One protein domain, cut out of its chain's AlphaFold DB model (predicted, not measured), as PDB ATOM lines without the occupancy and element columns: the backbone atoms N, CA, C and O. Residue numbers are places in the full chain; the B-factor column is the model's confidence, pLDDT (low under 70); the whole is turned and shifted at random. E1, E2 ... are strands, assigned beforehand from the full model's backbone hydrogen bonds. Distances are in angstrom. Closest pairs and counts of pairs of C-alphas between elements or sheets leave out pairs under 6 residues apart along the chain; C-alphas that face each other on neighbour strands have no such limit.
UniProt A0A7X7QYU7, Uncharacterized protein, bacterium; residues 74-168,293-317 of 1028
ATOM      1  N   VAL A  74     139.802 138.528 107.446       93.81
ATOM      2  CA  VAL A  74     138.375 138.271 107.243       93.81
ATOM      3  C   VAL A  74     138.182 136.960 106.499       93.81
ATOM      4  O   VAL A  74     138.710 136.779 105.395       93.81
ATOM      5  N   TYR A  75     137.352 136.089 107.061       92.62
ATOM      6  CA  TYR A  75     136.896 134.867 106.415       92.62
ATOM      7  C   TYR A  75     135.377 134.877 106.236       92.62
ATOM      8  O   TYR A  75     134.640 135.474 107.014       92.62
ATOM      9  N   TRP A  76     134.921 134.195 105.191       91.81
ATOM     10  CA  TRP A  76     133.546 133.743 105.043       91.81
ATOM     11  C   TRP A  76     133.562 132.244 104.797       91.81
ATOM     12  O   TRP A  76     134.229 131.784 103.864       91.81
ATOM     13  N   ARG A  77     132.874 131.473 105.640       91.75
ATOM     14  CA  ARG A  77     132.878 130.007 105.551       91.75
ATOM     15  C   ARG A  77     131.466 129.479 105.759       91.75
ATOM     16  O   ARG A  77     130.730 129.983 106.602       91.75
ATOM     17  N   ASN A  78     131.058 128.489 104.976       90.62
ATOM     18  CA  ASN A  78     129.739 127.883 105.133       90.62
ATOM     19  C   ASN A  78     129.692 126.457 104.577       90.62
ATOM     20  O   ASN A  78     130.552 126.058 103.787       90.62
ATOM     21  N   LEU A  79     128.675 125.703 104.988       92.31
ATOM     22  CA  LEU A  79     128.337 124.392 104.452       92.31
ATOM     23  C   LEU A  79     127.111 124.523 103.552       92.31
ATOM     24  O   LEU A  79     126.109 125.119 103.938       92.31
ATOM     25  N   HIS A  80     127.191 123.921 102.375       92.12
ATOM     26  CA  HIS A  80     126.103 123.888 101.411       92.12
ATOM     27  C   HIS A  80     125.890 122.485 100.864       92.12
ATOM     28  O   HIS A  80     126.778 121.628 100.924       92.12
ATOM     29  N   ARG A  81     124.725 122.282 100.253       92.75
ATOM     30  CA  ARG A  81     124.462 121.150  99.368       92.75
ATOM     31  C   ARG A  81     124.497 121.556  97.906       92.75
ATOM     32  O   ARG A  81     124.012 122.618  97.522       92.75
ATOM     33  N   VAL A  82     125.024 120.659  97.081       94.56
ATOM     34  CA  VAL A  82     124.947 120.752  95.624       94.56
ATOM     35  C   VAL A  82     123.509 120.470  95.186       94.56
ATOM     36  O   VAL A  82     123.013 119.361  95.353       94.56
ATOM     37  N   MET A  83     122.825 121.451  94.604       92.25
ATOM     38  CA  MET A  83     121.425 121.312  94.168       92.25
ATOM     39  C   MET A  83     121.289 120.937  92.695       92.25
ATOM     40  O   MET A  83     120.330 120.280  92.293       92.25
ATOM     41  N   ALA A  84     122.266 121.341  91.894       91.94
ATOM     42  CA  ALA A  84     122.412 120.975  90.496       91.94
ATOM     43  C   ALA A  84     123.887 121.101  90.118       91.94
ATOM     44  O   ALA A  84     124.602 121.918  90.698       91.94
ATOM     45  N   CYS A  85     124.337 120.324  89.141       95.44
ATOM     46  CA  CYS A  85     125.712 120.381  88.668       95.44
ATOM     47  C   CYS A  85     125.839 120.009  87.191       95.44
ATOM     48  O   CYS A  85     125.050 119.227  86.662       95.44
ATOM     49  N   GLY A  86     126.867 120.560  86.552       94.62
ATOM     50  CA  GLY A  86     127.481 120.020  85.342       94.62
ATOM     51  C   GLY A  86     128.959 119.721  85.603       94.62
ATOM     52  O   GLY A  86     129.410 119.789  86.742       94.62
ATOM     53  N   ASP A  87     129.726 119.452  84.549       90.06
ATOM     54  CA  ASP A  87     131.116 118.978  84.670       90.06
ATOM     55  C   ASP A  87     132.048 119.930  85.440       90.06
ATOM     56  O   ASP A  87     133.008 119.495  86.069       90.06
ATOM     57  N   ASN A  88     131.788 121.240  85.385       93.56
ATOM     58  CA  ASN A  88     132.643 122.279  85.968       93.56
ATOM     59  C   ASN A  88     131.860 123.399  86.669       93.56
ATOM     60  O   ASN A  88     132.375 124.508  86.853       93.56
ATOM     61  N   TRP A  89     130.606 123.140  87.036       95.38
ATOM     62  CA  TRP A  89     129.798 124.090  87.790       95.38
ATOM     63  C   TRP A  89     128.773 123.390  88.668       95.38
ATOM     64  O   TRP A  89     128.283 122.318  88.323       95.38
ATOM     65  N   PHE A  90     128.392 124.037  89.763       95.38
ATOM     66  CA  PHE A  90     127.289 123.602  90.609       95.38
ATOM     67  C   PHE A  90     126.470 124.780  91.149       95.38
ATOM     68  O   PHE A  90     126.911 125.926  91.123       95.38
ATOM     69  N   GLU A  91     125.261 124.500  91.622       92.06
ATOM     70  CA  GLU A  91     124.432 125.431  92.396       92.06
ATOM     71  C   GLU A  91     124.431 124.988  93.858       92.06
ATOM     72  O   GLU A  91     124.340 123.792  94.140       92.06
ATOM     73  N   ILE A  92     124.534 125.948  94.774       89.81
ATOM     74  CA  ILE A  92     124.407 125.718  96.216       89.81
ATOM     75  C   ILE A  92     122.966 125.929  96.672       89.81
ATOM     76  O   ILE A  92     122.225 126.708  96.068       89.81
ATOM     77  N   ASP A  93     122.581 125.262  97.754       85.88
ATOM     78  CA  ASP A  93     121.331 125.532  98.452       85.88
ATOM     79  C   ASP A  93     121.355 126.861  99.234       85.88
ATOM     80  O   ASP A  93     122.399 127.462  99.498       85.88
ATOM     81  N   GLY A  94     120.159 127.366  99.554       72.69
ATOM     82  CA  GLY A  94     119.958 128.738 100.030       72.69
ATOM     83  C   GLY A  94     120.004 129.767  98.890       72.69
ATOM     84  O   GLY A  94     120.438 129.483  97.777       72.69
ATOM     85  N   ALA A  95     119.520 130.990  99.130       56.34
ATOM     86  CA  ALA A  95     119.378 132.041  98.108       56.34
ATOM     87  C   ALA A  95     120.719 132.668  97.641       56.34
ATOM     88  O   ALA A  95     120.835 133.884  97.495       56.34
ATOM     89  N   GLY A  96     121.751 131.850  97.411       55.88
ATOM     90  CA  GLY A  96     123.057 132.279  96.924       55.88
ATOM     91  C   GLY A  96     123.874 133.030  97.974       55.88
ATOM     92  O   GLY A  96     124.309 134.144  97.706       55.88
ATOM     93  N   THR A  97     124.110 132.414  99.141       62.22
ATOM     94  CA  THR A  97     124.984 132.859 100.264       62.22
ATOM     95  C   THR A  97     124.426 133.883 101.268       62.22
ATOM     96  O   THR A  97     125.139 134.277 102.187       62.22
ATOM     97  N   SER A  98     123.156 134.307 101.170       61.78
ATOM     98  CA  SER A  98     122.493 135.074 102.249       61.78
ATOM     99  C   SER A  98     120.967 135.128 102.104       61.78
ATOM    100  O   SER A  98     120.448 135.050 100.993       61.78
ATOM    101  N   TRP A  99     120.263 135.375 103.215       54.62
ATOM    102  CA  TRP A  99     118.796 135.487 103.332       54.62
ATOM    103  C   TRP A  99     118.131 136.525 102.420       54.62
ATOM    104  O   TRP A  99     116.917 136.508 102.230       54.62
ATOM    105  N   TYR A 100     118.924 137.417 101.826       61.12
ATOM    106  CA  TYR A 100     118.421 138.520 101.021       61.12
ATOM    107  C   TYR A 100     119.183 138.725  99.699       61.12
ATOM    108  O   TYR A 100     118.942 139.722  99.028       61.12
ATOM    109  N   ALA A 101     120.103 137.834  99.308       67.62
ATOM    110  CA  ALA A 101     121.036 138.078  98.195       67.62
ATOM    111  C   ALA A 101     121.872 139.368  98.402       67.62
ATOM    112  O   ALA A 101     121.897 140.298  97.594       67.62
ATOM    113  N   LEU A 102     122.518 139.456  99.566       77.00
ATOM    114  CA  LEU A 102     123.439 140.517  99.990       77.00
ATOM    115  C   LEU A 102     124.785 140.487  99.259       77.00
ATOM    116  O   LEU A 102     125.488 141.492  99.271       77.00
ATOM    117  N   TRP A 103     125.121 139.390  98.588       83.62
ATOM    118  CA  TRP A 103     126.388 139.214  97.882       83.62
ATOM    119  C   TRP A 103     126.232 139.407  96.371       83.62
ATOM    120  O   TRP A 103     125.173 139.138  95.800       83.62
ATOM    121  N   ASN A 104     127.278 139.920  95.729       82.44
ATOM    122  CA  ASN A 104     127.344 140.161  94.289       82.44
ATOM    123  C   ASN A 104     128.085 139.023  93.561       82.44
ATOM    124  O   ASN A 104     128.792 138.231  94.190       82.44
ATOM    125  N   SER A 105     127.981 138.969  92.229       84.38
ATOM    126  CA  SER A 105     128.892 138.156  91.408       84.38
ATOM    127  C   SER A 105     130.354 138.461  91.758       84.38
ATOM    128  O   SER A 105     130.718 139.598  92.061       84.38
ATOM    129  N   GLY A 106     131.176 137.418  91.754       88.00
ATOM    130  CA  GLY A 106     132.588 137.466  92.115       88.00
ATOM    131  C   GLY A 106     132.921 137.307  93.602       88.00
ATOM    132  O   GLY A 106     134.085 137.114  93.943       88.00
ATOM    133  N   PHE A 107     131.928 137.324  94.496       90.25
ATOM    134  CA  PHE A 107     132.131 137.158  95.942       90.25
ATOM    135  C   PHE A 107     132.946 135.902  96.314       90.25
ATOM    136  O   PHE A 107     133.954 136.016  97.015       90.25
ATOM    137  N   LEU A 108     132.572 134.722  95.798       92.69
ATOM    138  CA  LEU A 108     133.299 133.471  96.068       92.69
ATOM    139  C   LEU A 108     134.479 133.217  95.119       92.69
ATOM    140  O   LEU A 108     135.029 132.121  95.117       92.69
ATOM    141  N   SER A 109     134.902 134.182  94.304       92.19
ATOM    142  CA  SER A 109     135.995 133.956  93.352       92.19
ATOM    143  C   SER A 109     137.295 133.578  94.060       92.19
ATOM    144  O   SER A 109     137.747 134.259  94.988       92.19
ATOM    145  N   GLY A 110     137.907 132.473  93.628       95.12
ATOM    146  CA  GLY A 110     139.100 131.908  94.256       95.12
ATOM    147  C   GLY A 110     138.870 131.241  95.616       95.12
ATOM    148  O   GLY A 110     139.864 130.859  96.239       95.12
ATOM    149  N   ALA A 111     137.620 131.115  96.085       96.25
ATOM    150  CA  ALA A 111     137.286 130.403  97.318       96.25
ATOM    151  C   ALA A 111     137.709 128.929  97.236       96.25
ATOM    152  O   ALA A 111     137.645 128.309  96.169       96.25
ATOM    153  N   ARG A 112     138.134 128.379  98.374       97.25
ATOM    154  CA  ARG A 112     138.456 126.960  98.534       97.25
ATOM    155  C   ARG A 112     137.165 126.172  98.716       97.25
ATOM    156  O   ARG A 112     136.243 126.635  99.388       97.25
ATOM    157  N   LEU A 113     137.119 124.989  98.118       97.62
ATOM    158  CA  LEU A 113     135.996 124.062  98.187       97.62
ATOM    159  C   LEU A 113     136.487 122.719  98.717       97.62
ATOM    160  O   LEU A 113     137.529 122.240  98.274       97.62
ATOM    161  N   ARG A 114     135.728 122.094  99.616       97.75
ATOM    162  CA  ARG A 114     135.940 120.703 100.050       97.75
ATOM    163  C   ARG A 114     134.645 119.934  99.862       97.75
ATOM    164  O   ARG A 114     133.618 120.345 100.404       97.75
ATOM    165  N   PHE A 115     134.686 118.856  99.083       97.94
ATOM    166  CA  PHE A 115     133.496 118.087  98.718       97.94
ATOM    167  C   PHE A 115     133.386 116.797  99.527       97.94
ATOM    168  O   PHE A 115     134.363 116.065  99.684       97.94
ATOM    169  N   TYR A 116     132.173 116.495  99.981       98.25
ATOM    170  CA  TYR A 116     131.859 115.331 100.801       98.25
ATOM    171  C   TYR A 116     130.641 114.598 100.266       98.25
ATOM    172  O   TYR A 116     129.669 115.218  99.828       98.25
ATOM    173  N   ARG A 117     130.664 113.270 100.377       97.94
ATOM    174  CA  ARG A 117     129.531 112.415 100.023       97.94
ATOM    175  C   ARG A 117     129.236 111.429 101.138       97.94
ATOM    176  O   ARG A 117     130.150 110.872 101.733       97.94
ATOM    177  N   ILE A 118     127.950 111.196 101.376       98.19
ATOM    178  CA  ILE A 118     127.484 110.062 102.171       98.19
ATOM    179  C   ILE A 118     127.321 108.872 101.230       98.19
ATOM    180  O   ILE A 118     126.684 108.989 100.178       98.19
ATOM    181  N   VAL A 119     127.911 107.749 101.610       98.19
ATOM    182  CA  VAL A 119     127.964 106.521 100.815       98.19
ATOM    183  C   VAL A 119     127.405 105.343 101.604       98.19
ATOM    184  O   VAL A 119     127.205 105.421 102.821       98.19
ATOM    185  N   ASP A 120     127.118 104.257 100.894       97.88
ATOM    186  CA  ASP A 120     126.791 102.984 101.520       97.88
ATOM    187  C   ASP A 120     128.041 102.297 102.105       97.88
ATOM    188  O   ASP A 120     129.174 102.763 101.969       97.88
ATOM    189  N   LYS A 121     127.839 101.140 102.738       97.31
ATOM    190  CA  LYS A 121     128.915 100.341 103.351       97.31
ATOM    191  C   LYS A 121     130.043  99.924 102.394       97.31
ATOM    192  O   LYS A 121     131.112  99.537 102.855       97.31
ATOM    193  N   ASN A 122     129.794  99.921 101.083       97.12
ATOM    194  CA  ASN A 122     130.771  99.548 100.062       97.12
ATOM    195  C   ASN A 122     131.484 100.778  99.473       97.12
ATOM    196  O   ASN A 122     132.350 100.616  98.616       97.12
ATOM    197  N   GLY A 123     131.129 101.990  99.912       96.19
ATOM    198  CA  GLY A 123     131.640 103.240  99.358       96.19
ATOM    199  C   GLY A 123     130.876 103.724  98.122       96.19
ATOM    200  O   GLY A 123     131.310 104.679  97.473       96.19
ATOM    201  N   GLU A 124     129.744 103.098  97.786       96.56
ATOM    202  CA  GLU A 124     128.961 103.471  96.612       96.56
ATOM    203  C   GLU A 124     128.000 104.638  96.912       96.56
ATOM    204  O   GLU A 124     127.457 104.750  98.017       96.56
ATOM    205  N   PRO A 125     127.753 105.534  95.938       95.81
ATOM    206  CA  PRO A 125     126.812 106.641  96.090       95.81
ATOM    207  C   PRO A 125     125.381 106.171  96.376       95.81
ATOM    208  O   PRO A 125     124.866 105.271  95.712       95.81
ATOM    209  N   LEU A 126     124.710 106.845  97.310       96.38
ATOM    210  CA  LEU A 126     123.323 106.541  97.653       96.38
ATOM    211  C   LEU A 126     122.358 106.862  96.495       96.38
ATOM    212  O   LEU A 126     122.539 107.870  95.799       96.38
ATOM    213  N   PRO A 127     121.312 106.041  96.280       94.38
ATOM    214  CA  PRO A 127     120.317 106.300  95.249       94.38
ATOM    215  C   PRO A 127     119.375 107.453  95.652       94.38
ATOM    216  O   PRO A 127     119.275 107.795  96.834       94.38
ATOM    217  N   PRO A 128     118.634 108.045  94.697       92.12
ATOM    218  CA  PRO A 128     117.537 108.950  95.018       92.12
ATOM    219  C   PRO A 128     116.467 108.254  95.867       92.12
ATOM    220  O   PRO A 128     116.193 107.067  95.688       92.12
ATOM    221  N   ASN A 129     115.818 109.008  96.751       91.25
ATOM    222  CA  ASN A 129     114.659 108.531  97.497       91.25
ATOM    223  C   ASN A 129     113.463 108.266  96.568       91.25
ATOM    224  O   ASN A 129     113.442 108.672  95.404       91.25
ATOM    225  N   ALA A 130     112.409 107.643  97.100       87.81
ATOM    226  CA  ALA A 130     111.222 107.272  96.322       87.81
ATOM    227  C   ALA A 130     110.529 108.445  95.588       87.81
ATOM    228  O   ALA A 130     109.803 108.218  94.622       87.81
ATOM    229  N   ARG A 131     110.730 109.695  96.033       85.94
ATOM    230  CA  ARG A 131     110.172 110.903  95.394       85.94
ATOM    231  C   ARG A 131     111.117 111.535  94.369       85.94
ATOM    232  O   ARG A 131     110.725 112.494  93.712       85.94
ATOM    233  N   GLY A 132     112.358 111.056  94.268       82.88
ATOM    234  CA  GLY A 132     113.416 111.640  93.441       82.88
ATOM    235  C   GLY A 132     113.856 113.041  93.880       82.88
ATOM    236  O   GLY A 132     114.624 113.687  93.175       82.88
ATOM    237  N   SER A 133     113.371 113.531  95.024       84.62
ATOM    238  CA  SER A 133     113.597 114.902  95.490       84.62
ATOM    239  C   SER A 133     114.808 115.030  96.415       84.62
ATOM    240  O   SER A 133     115.139 116.140  96.821       84.62
ATOM    241  N   TYR A 134     115.405 113.903  96.817       91.00
ATOM    242  CA  TYR A 134     116.510 113.822  97.773       91.00
ATOM    243  C   TYR A 134     117.216 112.452  97.704       91.00
ATOM    244  O   TYR A 134     116.820 111.618  96.890       91.00
ATOM    245  N   VAL A 135     118.226 112.198  98.547       92.88
ATOM    246  CA  VAL A 135     118.914 110.891  98.678       92.88
ATOM    247  C   VAL A 135     118.177 109.932  99.622       92.88
ATOM    248  O   VAL A 135     117.537 110.373 100.577       92.88
ATOM    249  N   GLU A 136     118.254 108.625  99.360       94.50
ATOM    250  CA  GLU A 136     117.748 107.566 100.242       94.50
ATOM    251  C   GLU A 136     118.786 107.225 101.319       94.50
ATOM    252  O   GLU A 136     119.865 106.718 101.011       94.50
ATOM    253  N   LEU A 137     118.460 107.498 102.583       94.56
ATOM    254  CA  LEU A 137     119.399 107.377 103.704       94.56
ATOM    255  C   LEU A 137     119.333 106.025 104.418       94.56
ATOM    256  O   LEU A 137     120.191 105.758 105.255       94.56
ATOM    257  N   ALA A 138     118.375 105.152 104.088       92.38
ATOM    258  CA  ALA A 138     118.208 103.867 104.774       92.38
ATOM    259  C   ALA A 138     119.469 102.975 104.775       92.38
ATOM    260  O   ALA A 138     119.646 102.176 105.690       92.38
ATOM    261  N   ASN A 139     120.339 103.118 103.766       94.75
ATOM    262  CA  ASN A 139     121.601 102.376 103.641       94.75
ATOM    263  C   ASN A 139     122.851 103.260 103.812       94.75
ATOM    264  O   ASN A 139     123.944 102.837 103.434       94.75
ATOM    265  N   ALA A 140     122.700 104.487 104.319       97.62
ATOM    266  CA  ALA A 140     123.826 105.374 104.595       97.62
ATOM    267  C   ALA A 140     124.742 104.765 105.669       97.62
ATOM    268  O   ALA A 140     124.253 104.310 106.702       97.62
ATOM    269  N   ASP A 141     126.056 104.762 105.433       97.75
ATOM    270  CA  ASP A 141     127.015 104.080 106.313       97.75
ATOM    271  C   ASP A 141     128.161 104.980 106.792       97.75
ATOM    272  O   ASP A 141     128.475 104.995 107.984       97.75
ATOM    273  N   HIS A 142     128.779 105.751 105.891       98.12
ATOM    274  CA  HIS A 142     129.874 106.660 106.239       98.12
ATOM    275  C   HIS A 142     129.997 107.841 105.266       98.12
ATOM    276  O   HIS A 142     129.348 107.897 104.217       98.12
ATOM    277  N   VAL A 143     130.822 108.817 105.651       98.12
ATOM    278  CA  VAL A 143     131.176 109.992 104.844       98.12
ATOM    279  C   VAL A 143     132.533 109.770 104.185       98.12
ATOM    280  O   VAL A 143     133.459 109.264 104.814       98.12
ATOM    281  N   VAL A 144     132.663 110.206 102.933       97.31
ATOM    282  CA  VAL A 144     133.936 110.270 102.208       97.31
ATOM    283  C   VAL A 144     134.251 111.707 101.801       97.31
ATOM    284  O   VAL A 144     133.382 112.426 101.297       97.31
ATOM    285  N   HIS A 145     135.505 112.123 101.991       97.12
ATOM    286  CA  HIS A 145     136.053 113.331 101.370       97.12
ATOM    287  C   HIS A 145     136.395 113.009  99.916       97.12
ATOM    288  O   HIS A 145     137.239 112.162  99.635       97.12
ATOM    289  N   LEU A 146     135.702 113.660  98.983       97.25
ATOM    290  CA  LEU A 146     135.910 113.449  97.549       97.25
ATOM    291  C   LEU A 146     137.173 114.154  97.044       97.25
ATOM    292  O   LEU A 146     137.715 113.772  96.008       97.25
ATOM    293  N   GLY A 147     137.610 115.192  97.756       96.50
ATOM    294  CA  GLY A 147     138.753 116.022  97.414       96.50
ATOM    295  C   GLY A 147     138.444 117.514  97.494       96.50
ATOM    296  O   GLY A 147     137.334 117.945  97.831       96.50
ATOM    297  N   ASP A 148     139.461 118.294  97.152       97.06
ATOM    298  CA  ASP A 148     139.429 119.748  97.210       97.06
ATOM    299  C   ASP A 148     139.248 120.343  95.815       97.06
ATOM    300  O   ASP A 148     139.689 119.795  94.806       97.06
ATOM    301  N   GLY A 149     138.611 121.503  95.765       96.94
ATOM    302  CA  GLY A 149     138.476 122.298  94.560       96.94
ATOM    303  C   GLY A 149     138.664 123.776  94.856       96.94
ATOM    304  O   GLY A 149     138.862 124.208  95.995       96.94
ATOM    305  N   ARG A 150     138.563 124.574  93.801       97.62
ATOM    306  CA  ARG A 150     138.621 126.024  93.903       97.62
ATOM    307  C   ARG A 150     137.622 126.646  92.952       97.62
ATOM    308  O   ARG A 150     137.492 126.210  91.809       97.62
ATOM    309  N   VAL A 151     136.920 127.670  93.419       97.44
ATOM    310  CA  VAL A 151     136.097 128.512  92.546       97.44
ATOM    311  C   VAL A 151     137.022 129.269  91.603       97.44
ATOM    312  O   VAL A 151     138.026 129.823  92.057       97.44
ATOM    313  N   ILE A 152     136.671 129.343  90.317       97.38
ATOM    314  CA  ILE A 152     137.479 130.044  89.312       97.38
ATOM    315  C   ILE A 152     137.842 131.458  89.822       97.38
ATOM    316  O   ILE A 152     136.947 132.216  90.221       97.38
ATOM    317  N   PRO A 153     139.132 131.833  89.861       95.06
ATOM    318  CA  PRO A 153     139.560 133.156  90.295       95.06
ATOM    319  C   PRO A 153     139.058 134.264  89.369       95.06
ATOM    320  O   PRO A 153     138.761 134.041  88.194       95.06
ATOM    321  N   GLU A 154     139.015 135.488  89.890       90.56
ATOM    322  CA  GLU A 154     138.774 136.673  89.064       90.56
ATOM    323  C   GLU A 154     139.810 136.793  87.942       90.56
ATOM    324  O   GLU A 154     140.934 136.297  88.058       90.56
ATOM    325  N   ARG A 155     139.455 137.522  86.879       90.50
ATOM    326  CA  ARG A 155     140.318 137.783  85.713       90.50
ATOM    327  C   ARG A 155     140.721 136.521  84.941       90.50
ATOM    328  O   ARG A 155     141.609 136.584  84.093       90.50
ATOM    329  N   THR A 156     140.046 135.400  85.185       92.19
ATOM    330  CA  THR A 156     140.158 134.208  84.342       92.19
ATOM    331  C   THR A 156     139.424 134.458  83.025       92.19
ATOM    332  O   THR A 156     138.407 135.156  82.990       92.19
ATOM    333  N   LYS A 157     139.934 133.904  81.919       88.44
ATOM    334  CA  LYS A 157     139.269 133.976  80.611       88.44
ATOM    335  C   LYS A 157     137.819 133.482  80.743       88.44
ATOM    336  O   LYS A 157     137.577 132.475  81.397       88.44
ATOM    337  N   ASP A 158     136.875 134.232  80.176       86.25
ATOM    338  CA  ASP A 158     135.416 134.016  80.251       86.25
ATOM    339  C   ASP A 158     134.766 134.243  81.638       86.25
ATOM    340  O   ASP A 158     133.546 134.369  81.728       86.25
ATOM    341  N   PHE A 159     135.567 134.424  82.694       88.00
ATOM    342  CA  PHE A 159     135.138 134.742  84.063       88.00
ATOM    343  C   PHE A 159     135.895 135.968  84.613       88.00
ATOM    344  O   PHE A 159     136.669 135.852  85.570       88.00
ATOM    345  N   PRO A 160     135.702 137.171  84.037       83.44
ATOM    346  CA  PRO A 160     136.432 138.372  84.455       83.44
ATOM    347  C   PRO A 160     136.168 138.754  85.921       83.44
ATOM    348  O   PRO A 160     137.100 139.154  86.618       83.44
ATOM    349  N   ASP A 161     134.945 138.537  86.409       82.81
ATOM    350  CA  ASP A 161     134.560 138.721  87.817       82.81
ATOM    351  C   ASP A 161     134.751 137.433  88.656       82.81
ATOM    352  O   ASP A 161     134.549 137.431  89.868       82.81
ATOM    353  N   GLY A 162     135.196 136.342  88.021       91.50
ATOM    354  CA  GLY A 162     135.450 135.017  88.591       91.50
ATOM    355  C   GLY A 162     134.239 134.074  88.610       91.50
ATOM    356  O   GLY A 162     133.198 134.351  88.017       91.50
ATOM    357  N   GLY A 163     134.419 132.899  89.217       91.81
ATOM    358  CA  GLY A 163     133.543 131.733  89.045       91.81
ATOM    359  C   GLY A 163     132.217 131.780  89.798       91.81
ATOM    360  O   GLY A 163     131.362 130.932  89.560       91.81
ATOM    361  N   TRP A 164     132.020 132.745  90.696       91.25
ATOM    362  CA  TRP A 164     130.735 132.953  91.363       91.25
ATOM    363  C   TRP A 164     129.855 133.888  90.546       91.25
ATOM    364  O   TRP A 164     130.069 135.102  90.525       91.25
ATOM    365  N   LEU A 165     128.845 133.324  89.897       87.50
ATOM    366  CA  LEU A 165     127.888 134.082  89.109       87.50
ATOM    367  C   LEU A 165     126.565 134.139  89.861       87.50
ATOM    368  O   LEU A 165     125.844 133.149  89.883       87.50
ATOM    369  N   ALA A 166     126.232 135.300  90.427       82.94
ATOM    370  CA  ALA A 166     124.969 135.576  91.114       82.94
ATOM    371  C   ALA A 166     124.230 136.696  90.373       82.94
ATOM    372  O   ALA A 166     124.250 137.863  90.758       82.94
ATOM    373  N   SER A 167     123.616 136.337  89.245       78.31
ATOM    374  CA  SER A 167     123.093 137.305  88.269       78.31
ATOM    375  C   SER A 167     121.569 137.324  88.149       78.31
ATOM    376  O   SER A 167     121.025 138.046  87.314       78.31
ATOM    377  N   ARG A 168     120.852 136.557  88.979       80.81
ATOM    378  CA  ARG A 168     119.384 136.627  89.031       80.81
ATOM    379  C   ARG A 168     118.912 137.981  89.562       80.81
ATOM    380  O   ARG A 168     119.606 138.638  90.335       80.81
ATOM    381  N   ASN A 293     122.673 131.392  88.757       85.44
ATOM    382  CA  ASN A 293     123.219 131.389  90.112       85.44
ATOM    383  C   ASN A 293     124.116 130.158  90.280       85.44
ATOM    384  O   ASN A 293     123.613 129.091  90.616       85.44
ATOM    385  N   ARG A 294     125.400 130.273  89.930       90.50
ATOM    386  CA  ARG A 294     126.311 129.127  89.786       90.50
ATOM    387  C   ARG A 294     127.685 129.404  90.373       90.50
ATOM    388  O   ARG A 294     128.199 130.519  90.296       90.50
ATOM    389  N   VAL A 295     128.292 128.334  90.869       93.94
ATOM    390  CA  VAL A 295     129.697 128.242  91.246       93.94
ATOM    391  C   VAL A 295     130.429 127.482  90.155       93.94
ATOM    392  O   VAL A 295     130.214 126.287  89.987       93.94
ATOM    393  N   HIS A 296     131.286 128.161  89.407       95.62
ATOM    394  CA  HIS A 296     132.191 127.540  88.450       95.62
ATOM    395  C   HIS A 296     133.525 127.226  89.119       95.62
ATOM    396  O   HIS A 296     134.080 128.062  89.838       95.62
ATOM    397  N   VAL A 297     134.044 126.028  88.863       97.12
ATOM    398  CA  VAL A 297     135.252 125.505  89.513       97.12
ATOM    399  C   VAL A 297     136.398 125.323  88.528       97.12
ATOM    400  O   VAL A 297     136.181 125.114  87.334       97.12
ATOM    401  N   GLU A 298     137.627 125.436  89.029       96.62
ATOM    402  CA  GLU A 298     138.836 125.144  88.255       96.62
ATOM    403  C   GLU A 298     138.879 123.668  87.818       96.62
ATOM    404  O   GLU A 298     138.278 122.784  88.436       96.62
ATOM    405  N   ALA A 299     139.621 123.392  86.742       92.75
ATOM    406  CA  ALA A 299     139.890 122.022  86.320       92.75
ATOM    407  C   ALA A 299     140.646 121.253  87.420       92.75
ATOM    408  O   ALA A 299     141.514 121.812  88.085       92.75
ATOM    409  N   GLY A 300     140.334 119.966  87.588       90.50
ATOM    410  CA  GLY A 300     140.932 119.115  88.624       90.50
ATOM    411  C   GLY A 300     140.133 119.030  89.928       90.50
ATOM    412  O   GLY A 300     140.501 118.237  90.789       90.50
ATOM    413  N   ALA A 301     139.028 119.777  90.062       94.44
ATOM    414  CA  ALA A 301     138.050 119.533  91.122       94.44
ATOM    415  C   ALA A 301     137.514 118.083  91.052       94.44
ATOM    416  O   ALA A 301     137.389 117.529  89.952       94.44
ATOM    417  N   PRO A 302     137.189 117.454  92.197       95.38
ATOM    418  CA  PRO A 302     136.674 116.091  92.212       95.38
ATOM    419  C   PRO A 302     135.299 115.999  91.543       95.38
ATOM    420  O   PRO A 302     134.570 116.982  91.439       95.38
ATOM    421  N   ALA A 303     134.908 114.790  91.136       94.00
ATOM    422  CA  ALA A 303     133.584 114.548  90.572       94.00
ATOM    423  C   ALA A 303     132.484 114.674  91.647       94.00
ATOM    424  O   ALA A 303     132.233 113.742  92.422       94.00
ATOM    425  N   PHE A 304     131.800 115.816  91.658       94.88
ATOM    426  CA  PHE A 304     130.634 116.080  92.502       94.88
ATOM    427  C   PHE A 304     129.321 115.731  91.792       94.88
ATOM    428  O   PHE A 304     129.247 115.602  90.568       94.88
ATOM    429  N   ARG A 305     128.271 115.532  92.585       94.88
ATOM    430  CA  ARG A 305     126.917 115.172  92.158       94.88
ATOM    431  C   ARG A 305     125.895 115.958  92.972       94.88
ATOM    432  O   ARG A 305     126.201 116.481  94.043       94.88
ATOM    433  N   THR A 306     124.660 115.999  92.484       94.81
ATOM    434  CA  THR A 306     123.525 116.513  93.255       94.81
ATOM    435  C   THR A 306     123.449 115.840  94.629       94.81
ATOM    436  O   THR A 306     123.572 114.622  94.737       94.81
ATOM    437  N   PHE A 307     123.217 116.656  95.656       94.75
ATOM    438  CA  PHE A 307     123.159 116.358  97.087       94.75
ATOM    439  C   PHE A 307     124.479 116.047  97.793       94.75
ATOM    440  O   PHE A 307     124.442 115.806  99.003       94.75
ATOM    441  N   ASP A 308     125.623 116.135  97.109       96.56
ATOM    442  CA  ASP A 308     126.906 116.209  97.807       96.56
ATOM    443  C   ASP A 308     126.960 117.455  98.692       96.56
ATOM    444  O   ASP A 308     126.369 118.497  98.389       96.56
ATOM    445  N   TYR A 309     127.706 117.345  99.782       96.75
ATOM    446  CA  TYR A 309     128.016 118.472 100.642       96.75
ATOM    447  C   TYR A 309     129.274 119.174 100.146       96.75
ATOM    448  O   TYR A 309     130.235 118.537  99.711       96.75
ATOM    449  N   VAL A 310     129.288 120.495 100.256       96.31
ATOM    450  CA  VAL A 310     130.440 121.323  99.924       96.31
ATOM    451  C   VAL A 310     130.659 122.356 101.017       96.31
ATOM    452  O   VAL A 310     129.785 123.169 101.317       96.31
ATOM    453  N   VAL A 311     131.844 122.318 101.620       95.69
ATOM    454  CA  VAL A 311     132.327 123.405 102.473       95.69
ATOM    455  C   VAL A 311     132.966 124.441 101.566       95.69
ATOM    456  O   VAL A 311     133.842 124.112 100.763       95.69
ATOM    457  N   VAL A 312     132.527 125.685 101.699       94.62
ATOM    458  CA  VAL A 312     133.052 126.828 100.958       94.62
ATOM    459  C   VAL A 312     133.789 127.732 101.932       94.62
ATOM    460  O   VAL A 312     133.228 128.107 102.956       94.62
ATOM    461  N   GLU A 313     135.022 128.107 101.605       94.94
ATOM    462  CA  GLU A 313     135.838 129.017 102.411       94.94
ATOM    463  C   GLU A 313     136.449 130.118 101.541       94.94
ATOM    464  O   GLU A 313     137.161 129.860 100.567       94.94
ATOM    465  N   LYS A 314     136.210 131.370 101.927       93.44
ATOM    466  CA  LYS A 314     136.753 132.559 101.280       93.44
ATOM    467  C   LYS A 314     137.505 133.409 102.300       93.44
ATOM    468  O   LYS A 314     136.894 134.001 103.179       93.44
ATOM    469  N   LYS A 315     138.824 133.516 102.129       93.88
ATOM    470  CA  LYS A 315     139.652 134.544 102.774       93.88
ATOM    471  C   LYS A 315     139.600 135.839 101.956       93.88
ATOM    472  O   LYS A 315     139.647 135.787 100.719       93.88
ATOM    473  N   PHE A 316     139.512 136.985 102.626       90.38
ATOM    474  CA  PHE A 316     139.622 138.310 102.007       90.38
ATOM    475  C   PHE A 316     140.943 138.981 102.369       90.38
ATOM    476  O   PHE A 316     141.357 138.969 103.524       90.38
ATOM    477  N   GLU A 317     141.563 139.627 101.383       77.06
ATOM    478  CA  GLU A 317     142.845 140.316 101.534       77.06
ATOM    479  C   GLU A 317     142.845 141.637 100.735       77.06
ATOM    480  O   GLU A 317     143.234 141.629  99.565       77.06
TER     481      GLU A 317
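AT A GLANCE: This is residues 74 to 168 and 293 to 317 of the 1028 residues of an uncharacterized protein of bacterium (UniProt A0A7X7QYU7). This is one antiparallel sheet of seven strands, strongly twisted and folded over where E1 bends at residue 83. The long strands E4, E3 and E7 with the first part of E1 make one wing; the last part of E1 with the short strands E2, E6 and E5 makes the other, and the loop of residues 120 to 141 reaches out to one end of the longest axis. The 120 printed residues hold no named helix and the strands E1 to E7 in that order along the chain; across the sheet they run E4, E3, E7, E1, E2, E6, E5. The class is all strand, though under half of the residues, 49 of 120, are in named elements. The whole is compact, with a radius of gyration of the C-alphas of 14.9 A and spans of 43 by 29 by 27 A.

IN THESE COORDINATES: Find C-alpha 74 at (138.375, 138.271, 107.243); there E1 begins, residues 74 to 86, 30.5 A long, and it bends by 85 degrees at residue 83. E2 follows at residues 89 to 92. Go on to C-alpha 112 at (138.456, 126.960, 98.534), where E3 begins, residues 112 to 119, 23.1 A long. E4 is residues 142 to 150, 24.6 A long. E5 is residues 164 to 166 and E6 residues 293 to 296. E7, residues 309 to 316, 23.0 A long, ends at C-alpha 316, (139.622, 138.310, 102.007).

HOW THE PARTS SIT: Look along E1 for staggered pairing: residues 74 to 81 pair with E7, and residues 82 to 86 with E2. E1 and E2 form a hairpin at 113 degrees, with N 83 and O 91 2.8 A apart, within hydrogen-bond range. E2 and E6 are antiparallel neighbours at 132 degrees, with N 295 and O 90 at 2.8 A. Next is the edge strand E5, at 172 degrees to E6, with N 165 and O 294 at 2.9 A. On the other side of E1, E7 stands at 142 degrees, with N 78 and O 312 at 3.0 A. E3 and E7 are antiparallel neighbours at 168 degrees, with N 114 and O 311 at 3.0 A. E3 and the edge strand E4 form a hairpin at 156 degrees, with N 146 and O 115 at 2.8 A. The edge strands E4 and E5 are apart.

THE WHOLE: The two C-alphas farthest apart, those of Ala 130 and Glu 317, are 46.0 A apart. Residues 169 to 292 are not printed, and C-alphas 168 and 293 are 6.6 A apart across this cut. The links E2 to E3, E3 to E4, E4 to E5 and E6 to E7 are long, and E1 to E2 is tight. The mean pLDDT of the printed part is 90.5; look for values under 70 at residues 95 to 101.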